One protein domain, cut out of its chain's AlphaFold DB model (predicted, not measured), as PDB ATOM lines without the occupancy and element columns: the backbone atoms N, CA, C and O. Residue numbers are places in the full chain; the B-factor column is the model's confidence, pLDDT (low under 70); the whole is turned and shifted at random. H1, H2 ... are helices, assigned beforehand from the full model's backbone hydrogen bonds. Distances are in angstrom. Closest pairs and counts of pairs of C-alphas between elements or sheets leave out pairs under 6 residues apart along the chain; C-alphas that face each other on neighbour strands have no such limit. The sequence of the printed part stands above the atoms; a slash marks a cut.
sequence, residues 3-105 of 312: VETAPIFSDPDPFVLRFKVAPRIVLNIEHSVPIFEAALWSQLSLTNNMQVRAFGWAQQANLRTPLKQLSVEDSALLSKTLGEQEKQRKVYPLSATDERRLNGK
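AT A GLANCE: This is residues 3 to 105 of the 312 residues of an uncharacterized protein of Microvirga aerophila (UniProt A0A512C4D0). Look for little regular structure: this is a loose, open coil of loops with one long helix, H3, along one side, short H1 next to it, and H2 and H4 set off on their own. Residues 3 to 37, with no named element, reach far out from these helices. The printed part has 103 residues, all helix by class, with H1, H2, H3, H4 in chain order holding 33. It is loose, radius of gyration of the C-alphas 16.2 A, spanning 41 by 33 by 32 A.

IN THESE COORDINATES: Find C-alpha 72 at (95.688, 94.528, 143.391); from there H3, residues 72 to 88, runs 24.1 A. H1 is residues 38 to 41, 5.1 A; H2 is residues 57 to 60, 5.0 A. H4, residues 96 to 103, runs 10.5 A to C-alpha 103 at (119.074, 102.912, 117.816).

HOW THE PARTS SIT: H3 and H1 are close but not clearly touching; their closest C-alphas, Leu 77 and Leu 40, are 7.9 A apart. H2 and H4 touch no helix. Every O i to N i+4 pair is within hydrogen-bond range in H4, 12 of 13 in H3; H1 and H2 are too short for one.

THE WHOLE: Ala 6 and Asn 49 have the C-alphas farthest apart, 41.9 A. The links H1 to H2 and H2 to H3 are long. The printed part has no cut; pLDDT is under 70 at residues 97, 100 to 101 and 103 to 105.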
ATOM      1  N   VAL A   3      86.496 104.566 119.147       86.44
ATOM      2  CA  VAL A   3      86.974 103.998 117.879       86.44
ATOM      3  C   VAL A   3      87.546 105.157 117.070       86.44
ATOM      4  O   VAL A   3      86.816 106.084 116.730       86.44
ATOM      5  N   GLU A   4      88.844 105.130 116.800       86.00
ATOM      6  CA  GLU A   4      89.566 106.173 116.072       86.00
ATOM      7  C   GLU A   4      90.405 105.523 114.973       86.00
ATOM      8  O   GLU A   4      91.272 104.700 115.250       86.00
ATOM      9  N   THR A   5      90.144 105.886 113.718       82.69
ATOM     10  CA  THR A   5      90.774 105.267 112.540       82.69
ATOM     11  C   THR A   5      91.964 106.055 111.996       82.69
ATOM     12  O   THR A   5      92.653 105.571 111.105       82.69
ATOM     13  N   ALA A   6      92.217 107.262 112.510       88.75
ATOM     14  CA  ALA A   6      93.374 108.058 112.111       88.75
ATOM     15  C   ALA A   6      94.668 107.384 112.611       88.75
ATOM     16  O   ALA A   6      94.768 107.154 113.823       88.75
ATOM     17  N   PRO A   7      95.640 107.072 111.735       86.31
ATOM     18  CA  PRO A   7      96.833 106.321 112.118       86.31
ATOM     19  C   PRO A   7      97.728 107.109 113.084       86.31
ATOM     20  O   PRO A   7      97.966 108.300 112.884       86.31
ATOM     21  N   ILE A   8      98.197 106.449 114.152       85.56
ATOM     22  CA  ILE A   8      99.164 106.998 115.123       85.56
ATOM     23  C   ILE A   8     100.449 106.163 115.143       85.56
ATOM     24  O   ILE A   8     101.534 106.732 115.240       85.56
ATOM     25  N   PHE A   9     100.333 104.832 115.078       78.25
ATOM     26  CA  PHE A   9     101.477 103.925 115.245       78.25
ATOM     27  C   PHE A   9     102.005 103.324 113.936       78.25
ATOM     28  O   PHE A   9     103.203 103.071 113.838       78.25
ATOM     29  N   SER A  10     101.131 103.087 112.955       77.69
ATOM     30  CA  SER A  10     101.464 102.552 111.625       77.69
ATOM     31  C   SER A  10     100.363 102.888 110.617       77.69
ATOM     32  O   SER A  10      99.271 103.283 111.029       77.69
ATOM     33  N   ASP A  11     100.608 102.690 109.318       78.69
ATOM     34  CA  ASP A  11      99.586 102.809 108.267       78.69
ATOM     35  C   ASP A  11      99.474 101.522 107.410       78.69
ATOM     36  O   ASP A  11     100.404 101.200 106.660       78.69
ATOM     37  N   PRO A  12      98.367 100.750 107.502       80.06
ATOM     38  CA  PRO A  12      97.196 100.983 108.353       80.06
ATOM     39  C   PRO A  12      97.491 100.729 109.841       80.06
ATOM     40  O   PRO A  12      98.284  99.853 110.192       80.06
ATOM     41  N   ASP A  13      96.825 101.472 110.728       82.88
ATOM     42  CA  ASP A  13      96.972 101.310 112.182       82.88
ATOM     43  C   ASP A  13      96.052 100.185 112.683       82.88
ATOM     44  O   ASP A  13      94.825 100.332 112.628       82.88
ATOM     45  N   PRO A  14      96.590  99.060 113.189       83.88
ATOM     46  CA  PRO A  14      95.759  97.987 113.723       83.88
ATOM     47  C   PRO A  14      95.087  98.368 115.057       83.88
ATOM     48  O   PRO A  14      94.159  97.686 115.494       83.88
ATOM     49  N   PHE A  15      95.513  99.454 115.719       87.31
ATOM     50  CA  PHE A  15      95.056  99.864 117.049       87.31
ATOM     51  C   PHE A  15      94.004 100.984 116.996       87.31
ATOM     52  O   PHE A  15      94.219 102.121 117.431       87.31
ATOM     53  N   VAL A  16      92.812 100.636 116.503       90.81
ATOM     54  CA  VAL A  16      91.683 101.579 116.361       90.81
ATOM     55  C   VAL A  16      90.868 101.792 117.643       90.81
ATOM     56  O   VAL A  16      90.124 102.766 117.748       90.81
ATOM     57  N   LEU A  17      90.983 100.902 118.636       90.88
ATOM     58  CA  LEU A  17      90.324 101.049 119.939       90.88
ATOM     59  C   LEU A  17      91.242 101.779 120.915       90.88
ATOM     60  O   LEU A  17      92.294 101.262 121.289       90.88
ATOM     61  N   ARG A  18      90.834 102.975 121.354       89.44
ATOM     62  CA  ARG A  18      91.701 103.881 122.118       89.44
ATOM     63  C   ARG A  18      91.081 104.342 123.431       89.44
ATOM     64  O   ARG A  18      89.859 104.429 123.605       89.44
ATOM     65  N   PHE A  19      91.957 104.646 124.384       90.19
ATOM     66  CA  PHE A  19      91.615 105.170 125.702       90.19
ATOM     67  C   PHE A  19      92.420 106.439 125.953       90.19
ATOM     68  O   PHE A  19      93.636 106.451 125.781       90.19
ATOM     69  N   LYS A  20      91.750 107.502 126.404       90.81
ATOM     70  CA  LYS A  20      92.450 108.677 126.924       90.81
ATOM     71  C   LYS A  20      93.022 108.326 128.291       90.81
ATOM     72  O   LYS A  20      92.270 107.969 129.196       90.81
ATOM     73  N   VAL A  21      94.339 108.427 128.422       92.12
ATOM     74  CA  VAL A  21      95.073 108.162 129.662       92.12
ATOM     75  C   VAL A  21      95.847 109.407 130.079       92.12
ATOM     76  O   VAL A  21      96.265 110.196 129.234       92.12
ATOM     77  N   ALA A  22      96.031 109.584 131.385       94.62
ATOM     78  CA  ALA A  22      96.888 110.621 131.946       94.62
ATOM     79  C   ALA A  22      98.105 109.942 132.596       94.62
ATOM     80  O   ALA A  22      97.908 109.130 133.509       94.62
ATOM     81  N   PRO A  23      99.341 110.222 132.143       93.62
ATOM     82  CA  PRO A  23     100.527 109.631 132.747       93.62
ATOM     83  C   PRO A  23     100.691 110.155 134.177       93.62
ATOM     84  O   PRO A  23     100.597 111.356 134.417       93.62
ATOM     85  N   ARG A  24     100.924 109.248 135.132       93.62
ATOM     86  CA  ARG A  24     101.201 109.616 136.532       93.62
ATOM     87  C   ARG A  24     102.689 109.707 136.841       93.62
ATOM     88  O   ARG A  24     103.074 110.573 137.607       93.62
ATOM     89  N   ILE A  25     103.485 108.812 136.260       94.62
ATOM     90  CA  ILE A  25     104.935 108.731 136.443       94.62
ATOM     91  C   ILE A  25     105.540 108.508 135.058       94.62
ATOM     92  O   ILE A  25     105.076 107.633 134.323       94.62
ATOM     93  N   VAL A  26     106.553 109.297 134.702       94.19
ATOM     94  CA  VAL A  26     107.291 109.166 133.439       94.19
ATOM     95  C   VAL A  26     108.781 109.172 133.752       94.19
ATOM     96  O   VAL A  26     109.318 110.163 134.237       94.19
ATOM     97  N   LEU A  27     109.444 108.053 133.471       93.56
ATOM     98  CA  LEU A  27     110.881 107.877 133.663       93.56
ATOM     99  C   LEU A  27     111.545 107.815 132.286       93.56
ATOM    100  O   LEU A  27     111.046 107.134 131.390       93.56
ATOM    101  N   ASN A  28     112.664 108.516 132.102       91.19
ATOM    102  CA  ASN A  28     113.527 108.282 130.944       91.19
ATOM    103  C   ASN A  28     114.167 106.897 131.050       91.19
ATOM    104  O   ASN A  28     114.245 106.309 132.127       91.19
ATOM    105  N   ILE A  29     114.637 106.388 129.917       89.69
ATOM    106  CA  ILE A  29     114.998 104.980 129.771       89.69
ATOM    107  C   ILE A  29     116.067 104.502 130.767       89.69
ATOM    108  O   ILE A  29     115.905 103.440 131.358       89.69
ATOM    109  N   GLU A  30     117.067 105.332 131.061       91.12
ATOM    110  CA  GLU A  30     118.135 105.035 132.030       91.12
ATOM    111  C   GLU A  30     117.663 105.052 133.488       91.12
ATOM    112  O   GLU A  30     118.365 104.587 134.374       91.12
ATOM    113  N   HIS A  31     116.482 105.602 133.769       93.94
ATOM    114  CA  HIS A  31     115.864 105.543 135.092       93.94
ATOM    115  C   HIS A  31     114.654 104.606 135.111       93.94
ATOM    116  O   HIS A  31     113.989 104.510 136.144       93.94
ATOM    117  N   SER A  32     114.346 103.919 134.006       93.00
ATOM    118  CA  SER A  32     113.292 102.907 133.986       93.00
ATOM    119  C   SER A  32     113.726 101.690 134.803       93.00
ATOM    120  O   SER A  32     114.887 101.295 134.766       93.00
ATOM    121  N   VAL A  33     112.806 101.120 135.587       94.69
ATOM    122  CA  VAL A  33     113.099  99.947 136.425       94.69
ATOM    123  C   VAL A  33     113.019  98.695 135.550       94.69
ATOM    124  O   VAL A  33     111.933  98.406 135.034       94.69
ATOM    125  N   PRO A  34     114.112  97.930 135.378       92.81
ATOM    126  CA  PRO A  34     114.060  96.675 134.643       92.81
ATOM    127  C   PRO A  34     113.105  95.687 135.315       92.81
ATOM    128  O   PRO A  34     113.161  95.486 136.528       92.81
ATOM    129  N   ILE A  35     112.276  94.993 134.526       91.31
ATOM    130  CA  ILE A  35     111.366  93.964 135.062       91.31
ATOM    131  C   ILE A  35     112.123  92.847 135.802       91.31
ATOM    132  O   ILE A  35     111.585  92.234 136.717       91.31
ATOM    133  N   PHE A  36     113.388  92.618 135.432       91.62
ATOM    134  CA  PHE A  36     114.276  91.611 136.015       91.62
ATOM    135  C   PHE A  36     114.930  92.029 137.339       91.62
ATOM    136  O   PHE A  36     115.688  91.235 137.896       91.62
ATOM    137  N   GLU A  37     114.683  93.241 137.849       93.12
ATOM    138  CA  GLU A  37     115.172  93.631 139.174       93.12
ATOM    139  C   GLU A  37     114.663  92.639 140.217       93.12
ATOM    140  O   GLU A  37     113.456  92.432 140.345       93.12
ATOM    141  N   ALA A  38     115.576  92.033 140.979       87.50
ATOM    142  CA  ALA A  38     115.246  90.935 141.887       87.50
ATOM    143  C   ALA A  38     114.133  91.311 142.877       87.50
ATOM    144  O   ALA A  38     113.212  90.528 143.096       87.50
ATOM    145  N   ALA A  39     114.178  92.542 143.402       86.19
ATOM    146  CA  ALA A  39     113.172  93.069 144.318       86.19
ATOM    147  C   ALA A  39     111.763  93.127 143.706       86.19
ATOM    148  O   ALA A  39     110.787  93.042 144.444       86.19
ATOM    149  N   LEU A  40     111.649  93.253 142.383       92.81
ATOM    150  CA  LEU A  40     110.376  93.256 141.672       92.81
ATOM    151  C   LEU A  40     110.002  91.839 141.210       92.81
ATOM    152  O   LEU A  40     108.913  91.354 141.513       92.81
ATOM    153  N   TRP A  41     110.926  91.156 140.532       94.19
ATOM    154  CA  TRP A  41     110.700  89.852 139.908       94.19
ATOM    155  C   TRP A  41     110.244  88.779 140.899       94.19
ATOM    156  O   TRP A  41     109.319  88.023 140.605       94.19
ATOM    157  N   SER A  42     110.857  88.708 142.084       93.19
ATOM    158  CA  SER A  42     110.517  87.679 143.073       93.19
ATOM    159  C   SER A  42     109.210  87.958 143.820       93.19
ATOM    160  O   SER A  42     108.712  87.077 144.516       93.19
ATOM    161  N   GLN A  43     108.680  89.181 143.736       94.25
ATOM    162  CA  GLN A  43     107.491  89.609 144.480       94.25
ATOM    163  C   GLN A  43     106.235  89.659 143.611       94.25
ATOM    164  O   GLN A  43     105.139  89.461 144.130       94.25
ATOM    165  N   LEU A  44     106.379  89.894 142.304       94.25
ATOM    166  CA  LEU A  44     105.252  89.877 141.377       94.25
ATOM    167  C   LEU A  44     104.650  88.474 141.281       94.25
ATOM    168  O   LEU A  44     105.351  87.499 141.000       94.25
ATOM    169  N   SER A  45     103.328  88.382 141.422       93.25
ATOM    170  CA  SER A  45     102.598  87.109 141.350       93.25
ATOM    171  C   SER A  45     102.803  86.370 140.020       93.25
ATOM    172  O   SER A  45     102.725  85.145 139.959       93.25
ATOM    173  N   LEU A  46     103.110  87.116 138.956       90.81
ATOM    174  CA  LEU A  46     103.325  86.612 137.602       90.81
ATOM    175  C   LEU A  46     104.708  85.986 137.375       90.81
ATOM    176  O   LEU A  46     104.875  85.270 136.391       90.81
ATOM    177  N   THR A  47     105.691  86.281 138.228       92.56
ATOM    178  CA  THR A  47     107.102  85.914 138.002       92.56
ATOM    179  C   THR A  47     107.788  85.290 139.218       92.56
ATOM    180  O   THR A  47     108.867  84.724 139.069       92.56
ATOM    181  N   ASN A  48     107.173  85.329 140.402       90.25
ATOM    182  CA  ASN A  48     107.768  84.855 141.660       90.25
ATOM    183  C   ASN A  48     108.204  83.376 141.660       90.25
ATOM    184  O   ASN A  48     109.140  83.019 142.370       90.25
ATOM    185  N   ASN A  49     107.571  82.533 140.844       90.31
ATOM    186  CA  ASN A  49     107.884  81.108 140.700       90.31
ATOM    187  C   ASN A  49     108.713  80.799 139.441       90.31
ATOM    188  O   ASN A  49     108.794  79.646 139.021       90.31
ATOM    189  N   MET A  50     109.292  81.817 138.800       90.25
ATOM    190  CA  MET A  50     110.039  81.680 137.551       90.25
ATOM    191  C   MET A  50     111.505  82.045 137.745       90.25
ATOM    192  O   MET A  50     111.842  83.016 138.428       90.25
ATOM    193  N   GLN A  51     112.383  81.314 137.062       88.06
ATOM    194  CA  GLN A  51     113.777  81.715 136.946       88.06
ATOM    195  C   GLN A  51     113.866  83.057 136.205       88.06
ATOM    196  O   GLN A  51     113.239  83.257 135.161       88.06
ATOM    197  N   VAL A  52     114.653  83.985 136.752       86.62
ATOM    198  CA  VAL A  52     114.919  85.282 136.120       86.62
ATOM    199  C   VAL A  52     115.489  85.043 134.723       86.62
ATOM    200  O   VAL A  52     116.436  84.275 134.571       86.62
ATOM    201  N   ARG A  53     114.910  85.702 133.710       80.38
ATOM    202  CA  ARG A  53     115.284  85.560 132.287       80.38
ATOM    203  C   ARG A  53     115.090  84.150 131.700       80.38
ATOM    204  O   ARG A  53     115.718  83.830 130.697       80.38
ATOM    205  N   ALA A  54     114.195  83.333 132.259       76.38
ATOM    206  CA  ALA A  54     113.816  82.065 131.636       76.38
ATOM    207  C   ALA A  54     113.360  82.259 130.177       76.38
ATOM    208  O   ALA A  54     112.655  83.221 129.842       76.38
ATOM    209  N   PHE A  55     113.733  81.329 129.298       73.94
ATOM    210  CA  PHE A  55     113.273  81.350 127.913       73.94
ATOM    211  C   PHE A  55     111.738  81.286 127.864       73.94
ATOM    212  O   PHE A  55     111.110  80.474 128.541       73.94
ATOM    213  N   GLY A  56     111.115  82.176 127.087       75.94
ATOM    214  CA  GLY A  56     109.655  82.244 126.989       75.94
ATOM    215  C   GLY A  56     108.934  82.757 128.246       75.94
ATOM    216  O   GLY A  56     107.705  82.669 128.294       75.94
ATOM    217  N   TRP A  57     109.638  83.341 129.230       85.44
ATOM    218  CA  TRP A  57     109.030  83.813 130.487       85.44
ATOM    219  C   TRP A  57     107.810  84.716 130.263       85.44
ATOM    220  O   TRP A  57     106.817  84.587 130.962       85.44
ATOM    221  N   ALA A  58     107.830  85.594 129.253       85.56
ATOM    222  CA  ALA A  58     106.715  86.503 128.979       85.56
ATOM    223  C   ALA A  58     105.443  85.757 128.534       85.56
ATOM    224  O   ALA A  58     104.332  86.215 128.795       85.56
ATOM    225  N   GLN A  59     105.584  84.600 127.876       83.12
ATOM    226  CA  GLN A  59     104.456  83.729 127.544       83.12
ATOM    227  C   GLN A  59     103.942  83.011 128.794       83.12
ATOM    228  O   GLN A  59     102.737  82.995 129.024       83.12
ATOM    229  N   GLN A  60     104.843  82.478 129.621       82.38
ATOM    230  CA  GLN A  60     104.491  81.798 130.874       82.38
ATOM    231  C   GLN A  60     103.820  82.753 131.874       82.38
ATOM    232  O   GLN A  60     102.801  82.422 132.471       82.38
ATOM    233  N   ALA A  61     104.326  83.983 131.978       86.56
ATOM    234  CA  ALA A  61     103.742  85.077 132.750       86.56
ATOM    235  C   ALA A  61     102.487  85.666 132.084       86.56
ATOM    236  O   ALA A  61     101.885  86.600 132.618       86.56
ATOM    237  N   ASN A  62     102.075  85.141 130.922       85.44
ATOM    238  CA  ASN A  62     100.922  85.567 130.132       85.44
ATOM    239  C   ASN A  62     100.894  87.093 129.906       85.44
ATOM    240  O   ASN A  62      99.879  87.742 130.124       85.44
ATOM    241  N   LEU A  63     102.034  87.677 129.528       85.94
ATOM    242  CA  LEU A  63     102.213  89.107 129.233       85.94
ATOM    243  C   LEU A  63     102.194  89.417 127.727       85.94
ATOM    244  O   LEU A  63     102.409  90.556 127.329       85.94
ATOM    245  N   ARG A  64     101.926  88.417 126.876       79.88
ATOM    246  CA  ARG A  64     101.779  88.598 125.417       79.88
ATOM    247  C   ARG A  64     100.397  89.102 124.995       79.88
ATOM    248  O   ARG A  64     100.207  89.458 123.838       79.88
ATOM    249  N   THR A  65      99.445  89.130 125.923       77.88
ATOM    250  CA  THR A  65      98.069  89.557 125.667       77.88
ATOM    251  C   THR A  65      97.893  91.013 126.106       77.88
ATOM    252  O   THR A  65      98.206  91.333 127.258       77.88
ATOM    253  N   PRO A  66      97.390  91.909 125.234       81.94
ATOM    254  CA  PRO A  66      97.145  93.298 125.606       81.94
ATOM    255  C   PRO A  66      96.058  93.400 126.683       81.94
ATOM    256  O   PRO A  66      95.179  92.547 126.780       81.94
ATOM    257  N   LEU A  67      96.106  94.477 127.475       84.88
ATOM    258  CA  LEU A  67      95.114  94.794 128.515       84.88
ATOM    259  C   LEU A  67      94.925  93.701 129.579       84.88
ATOM    260  O   LEU A  67      93.851  93.579 130.170       84.88
ATOM    261  N   LYS A  68      95.972  92.921 129.865       86.12
ATOM    262  CA  LYS A  68      95.944  91.981 130.982       86.12
ATOM    263  C   LYS A  68      95.679  92.710 132.299       86.12
ATOM    264  O   LYS A  68      96.385  93.647 132.666       86.12
ATOM    265  N   GLN A  69      94.690  92.216 133.033       90.25
ATOM    266  CA  GLN A  69      94.415  92.668 134.384       90.25
ATOM    267  C   GLN A  69      95.511  92.173 135.338       90.25
ATOM    268  O   GLN A  69      95.813  90.980 135.388       90.25
ATOM    269  N   LEU A  70      96.100  93.103 136.087       91.62
ATOM    270  CA  LEU A  70      97.027  92.807 137.177       91.62
ATOM    271  C   LEU A  70      96.256  92.640 138.490       91.62
ATOM    272  O   LEU A  70      95.177  93.217 138.657       91.62
ATOM    273  N   SER A  71      96.810  91.866 139.425       93.88
ATOM    274  CA  SER A  71      96.267  91.775 140.783       93.88
ATOM    275  C   SER A  71      96.401  93.118 141.510       93.88
ATOM    276  O   SER A  71      97.177  93.996 141.109       93.88
ATOM    277  N   VAL A  72      95.626  93.301 142.580       95.94
ATOM    278  CA  VAL A  72      95.688  94.528 143.391       95.94
ATOM    279  C   VAL A  72      97.064  94.647 144.048       95.94
ATOM    280  O   VAL A  72      97.638  95.734 144.089       95.94
ATOM    281  N   GLU A  73      97.614  93.518 144.487       95.06
ATOM    282  CA  GLU A  73      98.924  93.397 145.113       95.06
ATOM    283  C   GLU A  73     100.046  93.788 144.141       95.06
ATOM    284  O   GLU A  73     100.854  94.662 144.462       95.06
ATOM    285  N   ASP A  74     100.051  93.228 142.926       94.88
ATOM    286  CA  ASP A  74     101.057  93.545 141.902       94.88
ATOM    287  C   ASP A  74     100.952  95.010 141.464       94.88
ATOM    288  O   ASP A  74     101.959  95.702 141.304       94.88
ATOM    289  N   SER A  75      99.725  95.520 141.315       93.69
ATOM    290  CA  SER A  75      99.478  96.919 140.950       93.69
ATOM    291  C   SER A  75      99.998  97.888 142.015       93.69
ATOM    292  O   SER A  75     100.586  98.925 141.682       93.69
ATOM    293  N   ALA A  76      99.808  97.560 143.297       95.75
ATOM    294  CA  ALA A  76     100.318  98.345 144.417       95.75
ATOM    295  C   ALA A  76     101.851  98.305 144.481       95.75
ATOM    296  O   ALA A  76     102.481  99.353 144.649       95.75
ATOM    297  N   LEU A  77     102.452  97.126 144.284       95.81
ATOM    298  CA  LEU A  77     103.902  96.946 144.241       95.81
ATOM    299  C   LEU A  77     104.544  97.769 143.117       95.81
ATOM    300  O   LEU A  77     105.494  98.514 143.369       95.81
ATOM    301  N   LEU A  78     104.006  97.689 141.896       95.19
ATOM    302  CA  LEU A  78     104.500  98.449 140.744       95.19
ATOM    303  C   LEU A  78     104.359  99.958 140.961       95.19
ATOM    304  O   LEU A  78     105.312 100.701 140.742       95.19
ATOM    305  N   SER A  79     103.200 100.413 141.449       95.00
ATOM    306  CA  SER A  79     102.957 101.838 141.712       95.00
ATOM    307  C   SER A  79     103.915 102.395 142.768       95.00
ATOM    308  O   SER A  79     104.455 103.488 142.598       95.00
ATOM    309  N   LYS A  80     104.161 101.631 143.842       95.38
ATOM    310  CA  LYS A  80     105.131 101.985 144.881       95.38
ATOM    311  C   LYS A  80     106.549 102.047 144.311       95.38
ATOM    312  O   LYS A  80     107.218 103.059 144.488       95.38
ATOM    313  N   THR A  81     106.971 101.006 143.595       95.81
ATOM    314  CA  THR A  81     108.321 100.896 143.019       95.81
ATOM    315  C   THR A  81     108.611 102.045 142.055       95.81
ATOM    316  O   THR A  81     109.649 102.695 142.157       95.81
ATOM    317  N   LEU A  82     107.673 102.358 141.156       95.62
ATOM    318  CA  LEU A  82     107.812 103.474 140.220       95.62
ATOM    319  C   LEU A  82     107.840 104.830 140.942       95.62
ATOM    320  O   LEU A  82     108.631 105.695 140.572       95.62
ATOM    321  N   GLY A  83     107.025 105.015 141.987       96.19
ATOM    322  CA  GLY A  83     107.003 106.252 142.773       96.19
ATOM    323  C   GLY A  83     108.257 106.461 143.629       96.19
ATOM    324  O   GLY A  83     108.687 107.595 143.842       96.19
ATOM    325  N   GLU A  84     108.870 105.382 144.116       95.69
ATOM    326  CA  GLU A  84     110.178 105.425 144.778       95.69
ATOM    327  C   GLU A  84     111.285 105.744 143.772       95.69
ATOM    328  O   GLU A  84     112.110 106.622 144.028       95.69
ATOM    329  N   GLN A  85     111.256 105.104 142.602       95.81
ATOM    330  CA  GLN A  85     112.233 105.323 141.542       95.81
ATOM    331  C   GLN A  85     112.209 106.758 141.000       95.81
ATOM    332  O   GLN A  85     113.268 107.337 140.763       95.81
ATOM    333  N   GLU A  86     111.032 107.370 140.852       95.94
ATOM    334  CA  GLU A  86     110.893 108.772 140.429       95.94
ATOM    335  C   GLU A  86     111.631 109.742 141.367       95.94
ATOM    336  O   GLU A  86     112.223 110.727 140.912       95.94
ATOM    337  N   LYS A  87     111.644 109.434 142.670       95.00
ATOM    338  CA  LYS A  87     112.326 110.225 143.701       95.00
ATOM    339  C   LYS A  87     113.813 109.900 143.798       95.00
ATOM    340  O   LYS A  87     114.623 110.814 143.903       95.00
ATOM    341  N   GLN A  88     114.165 108.614 143.806       94.88
ATOM    342  CA  GLN A  88     115.542 108.152 144.014       94.88
ATOM    343  C   GLN A  88     116.420 108.334 142.775       94.88
ATOM    344  O   GLN A  88     117.623 108.535 142.914       94.88
ATOM    345  N   ARG A  89     115.829 108.249 141.575       92.69
ATOM    346  CA  ARG A  89     116.519 108.292 140.279       92.69
ATOM    347  C   ARG A  89     117.752 107.388 140.221       92.69
ATOM    348  O   ARG A  89     118.818 107.795 139.767       92.69
ATOM    349  N   LYS A  90     117.602 106.137 140.665       94.75
ATOM    350  CA  LYS A  90     118.644 105.118 140.487       94.75
ATOM    351  C   LYS A  90     118.878 104.905 138.990       94.75
ATOM    352  O   LYS A  90     117.929 104.656 138.254       94.75
ATOM    353  N   VAL A  91     120.123 104.999 138.543       94.62
ATOM    354  CA  VAL A  91     120.466 104.791 137.133       94.62
ATOM    355  C   VAL A  91     120.600 103.295 136.851       94.62
ATOM    356  O   VAL A  91     121.305 102.580 137.566       94.62
ATOM    357  N   TYR A  92     119.936 102.845 135.796       92.44
ATOM    358  CA  TYR A  92     120.077 101.546 135.156       92.44
ATOM    359  C   TYR A  92     120.716 101.783 133.783       92.44
ATOM    360  O   TYR A  92     120.003 102.090 132.825       92.44
ATOM    361  N   PRO A  93     122.060 101.741 133.693       88.56
ATOM    362  CA  PRO A  93     122.755 102.055 132.455       88.56
ATOM    363  C   PRO A  93     122.386 101.041 131.375       88.56
ATOM    364  O   PRO A  93     122.295  99.839 131.638       88.56
ATOM    365  N   LEU A  94     122.191 101.543 130.161       85.50
ATOM    366  CA  LEU A  94     121.976 100.703 128.995       85.50
ATOM    367  C   LEU A  94     123.272  99.965 128.664       85.50
ATOM    368  O   LEU A  94     124.357 100.545 128.685       85.50
ATOM    369  N   SER A  95     123.167  98.673 128.366       83.81
ATOM    370  CA  SER A  95     124.290  97.952 127.775       83.81
ATOM    371  C   SER A  95     124.503  98.404 126.327       83.81
ATOM    372  O   SER A  95     123.587  98.916 125.682       83.81
ATOM    373  N   ALA A  96     125.686  98.135 125.767       75.81
ATOM    374  CA  ALA A  96     125.934  98.357 124.341       75.81
ATOM    375  C   ALA A  96     124.897  97.635 123.450       75.81
ATOM    376  O   ALA A  96     124.539  98.130 122.382       75.81
ATOM    377  N   THR A  97     124.382  96.487 123.902       69.69
ATOM    378  CA  THR A  97     123.298  95.750 123.240       69.69
ATOM    379  C   THR A  97     121.966  96.500 123.320       69.69
ATOM    380  O   THR A  97     121.260  96.609 122.317       69.69
ATOM    381  N   ASP A  98     121.621  97.059 124.481       77.94
ATOM    382  CA  ASP A  98     120.391  97.843 124.658       77.94
ATOM    383  C   ASP A  98     120.416  99.118 123.805       77.94
ATOM    384  O   ASP A  98     119.441  99.430 123.120       77.94
ATOM    385  N   GLU A  99     121.553  99.817 123.774       79.44
ATOM    386  CA  GLU A  99     121.756 100.999 122.933       79.44
ATOM    387  C   GLU A  99     121.597 100.674 121.443       79.44
ATOM    388  O   GLU A  99     120.935 101.416 120.713       79.44
ATOM    389  N   ARG A 100     122.143  99.540 120.979       68.25
ATOM    390  CA  ARG A 100     121.959  99.074 119.595       68.25
ATOM    391  C   ARG A 100     120.496  98.771 119.284       68.25
ATOM    392  O   ARG A 100     120.008  99.238 118.260       68.25
ATOM    393  N   ARG A 101     119.766  98.085 120.172       66.62
ATOM    394  CA  ARG A 101     118.329  97.786 119.985       66.62
ATOM    395  C   ARG A 101     117.461  99.041 119.930       66.62
ATOM    396  O   ARG A 101     116.484  99.088 119.184       66.62
ATOM    397  N   LEU A 102     117.806 100.062 120.707       71.94
ATOM    398  CA  LEU A 102     117.089 101.338 120.709       71.94
ATOM    399  C   LEU A 102     117.376 102.157 119.448       71.94
ATOM    400  O   LEU A 102     116.454 102.733 118.873       71.94
ATOM    401  N   ASN A 103     118.630 102.163 118.994       63.59
ATOM    402  CA  ASN A 103     119.074 102.912 117.816       63.59
ATOM    403  C   ASN A 103     118.818 102.178 116.481       63.59
ATOM    404  O   ASN A 103     118.833 102.804 115.420       63.59
ATOM    405  N   GLY A 104     118.589 100.861 116.521       47.41
ATOM    406  CA  GLY A 104     118.396  99.980 115.365       47.41
ATOM    407  C   GLY A 104     117.000 100.022 114.739       47.41
ATOM    408  O   GLY A 104     116.792  99.432 113.683       47.41
ATOM    409  N   LYS A 105     116.042 100.751 115.327       43.03
ATOM    410  CA  LYS A 105     114.710 100.958 114.734       43.03
ATOM    411  C   LYS A 105     114.787 101.946 113.565       43.03
ATOM    412  O   LYS A 105     114.438 103.115 113.704       43.03
TER     413      LYS A 105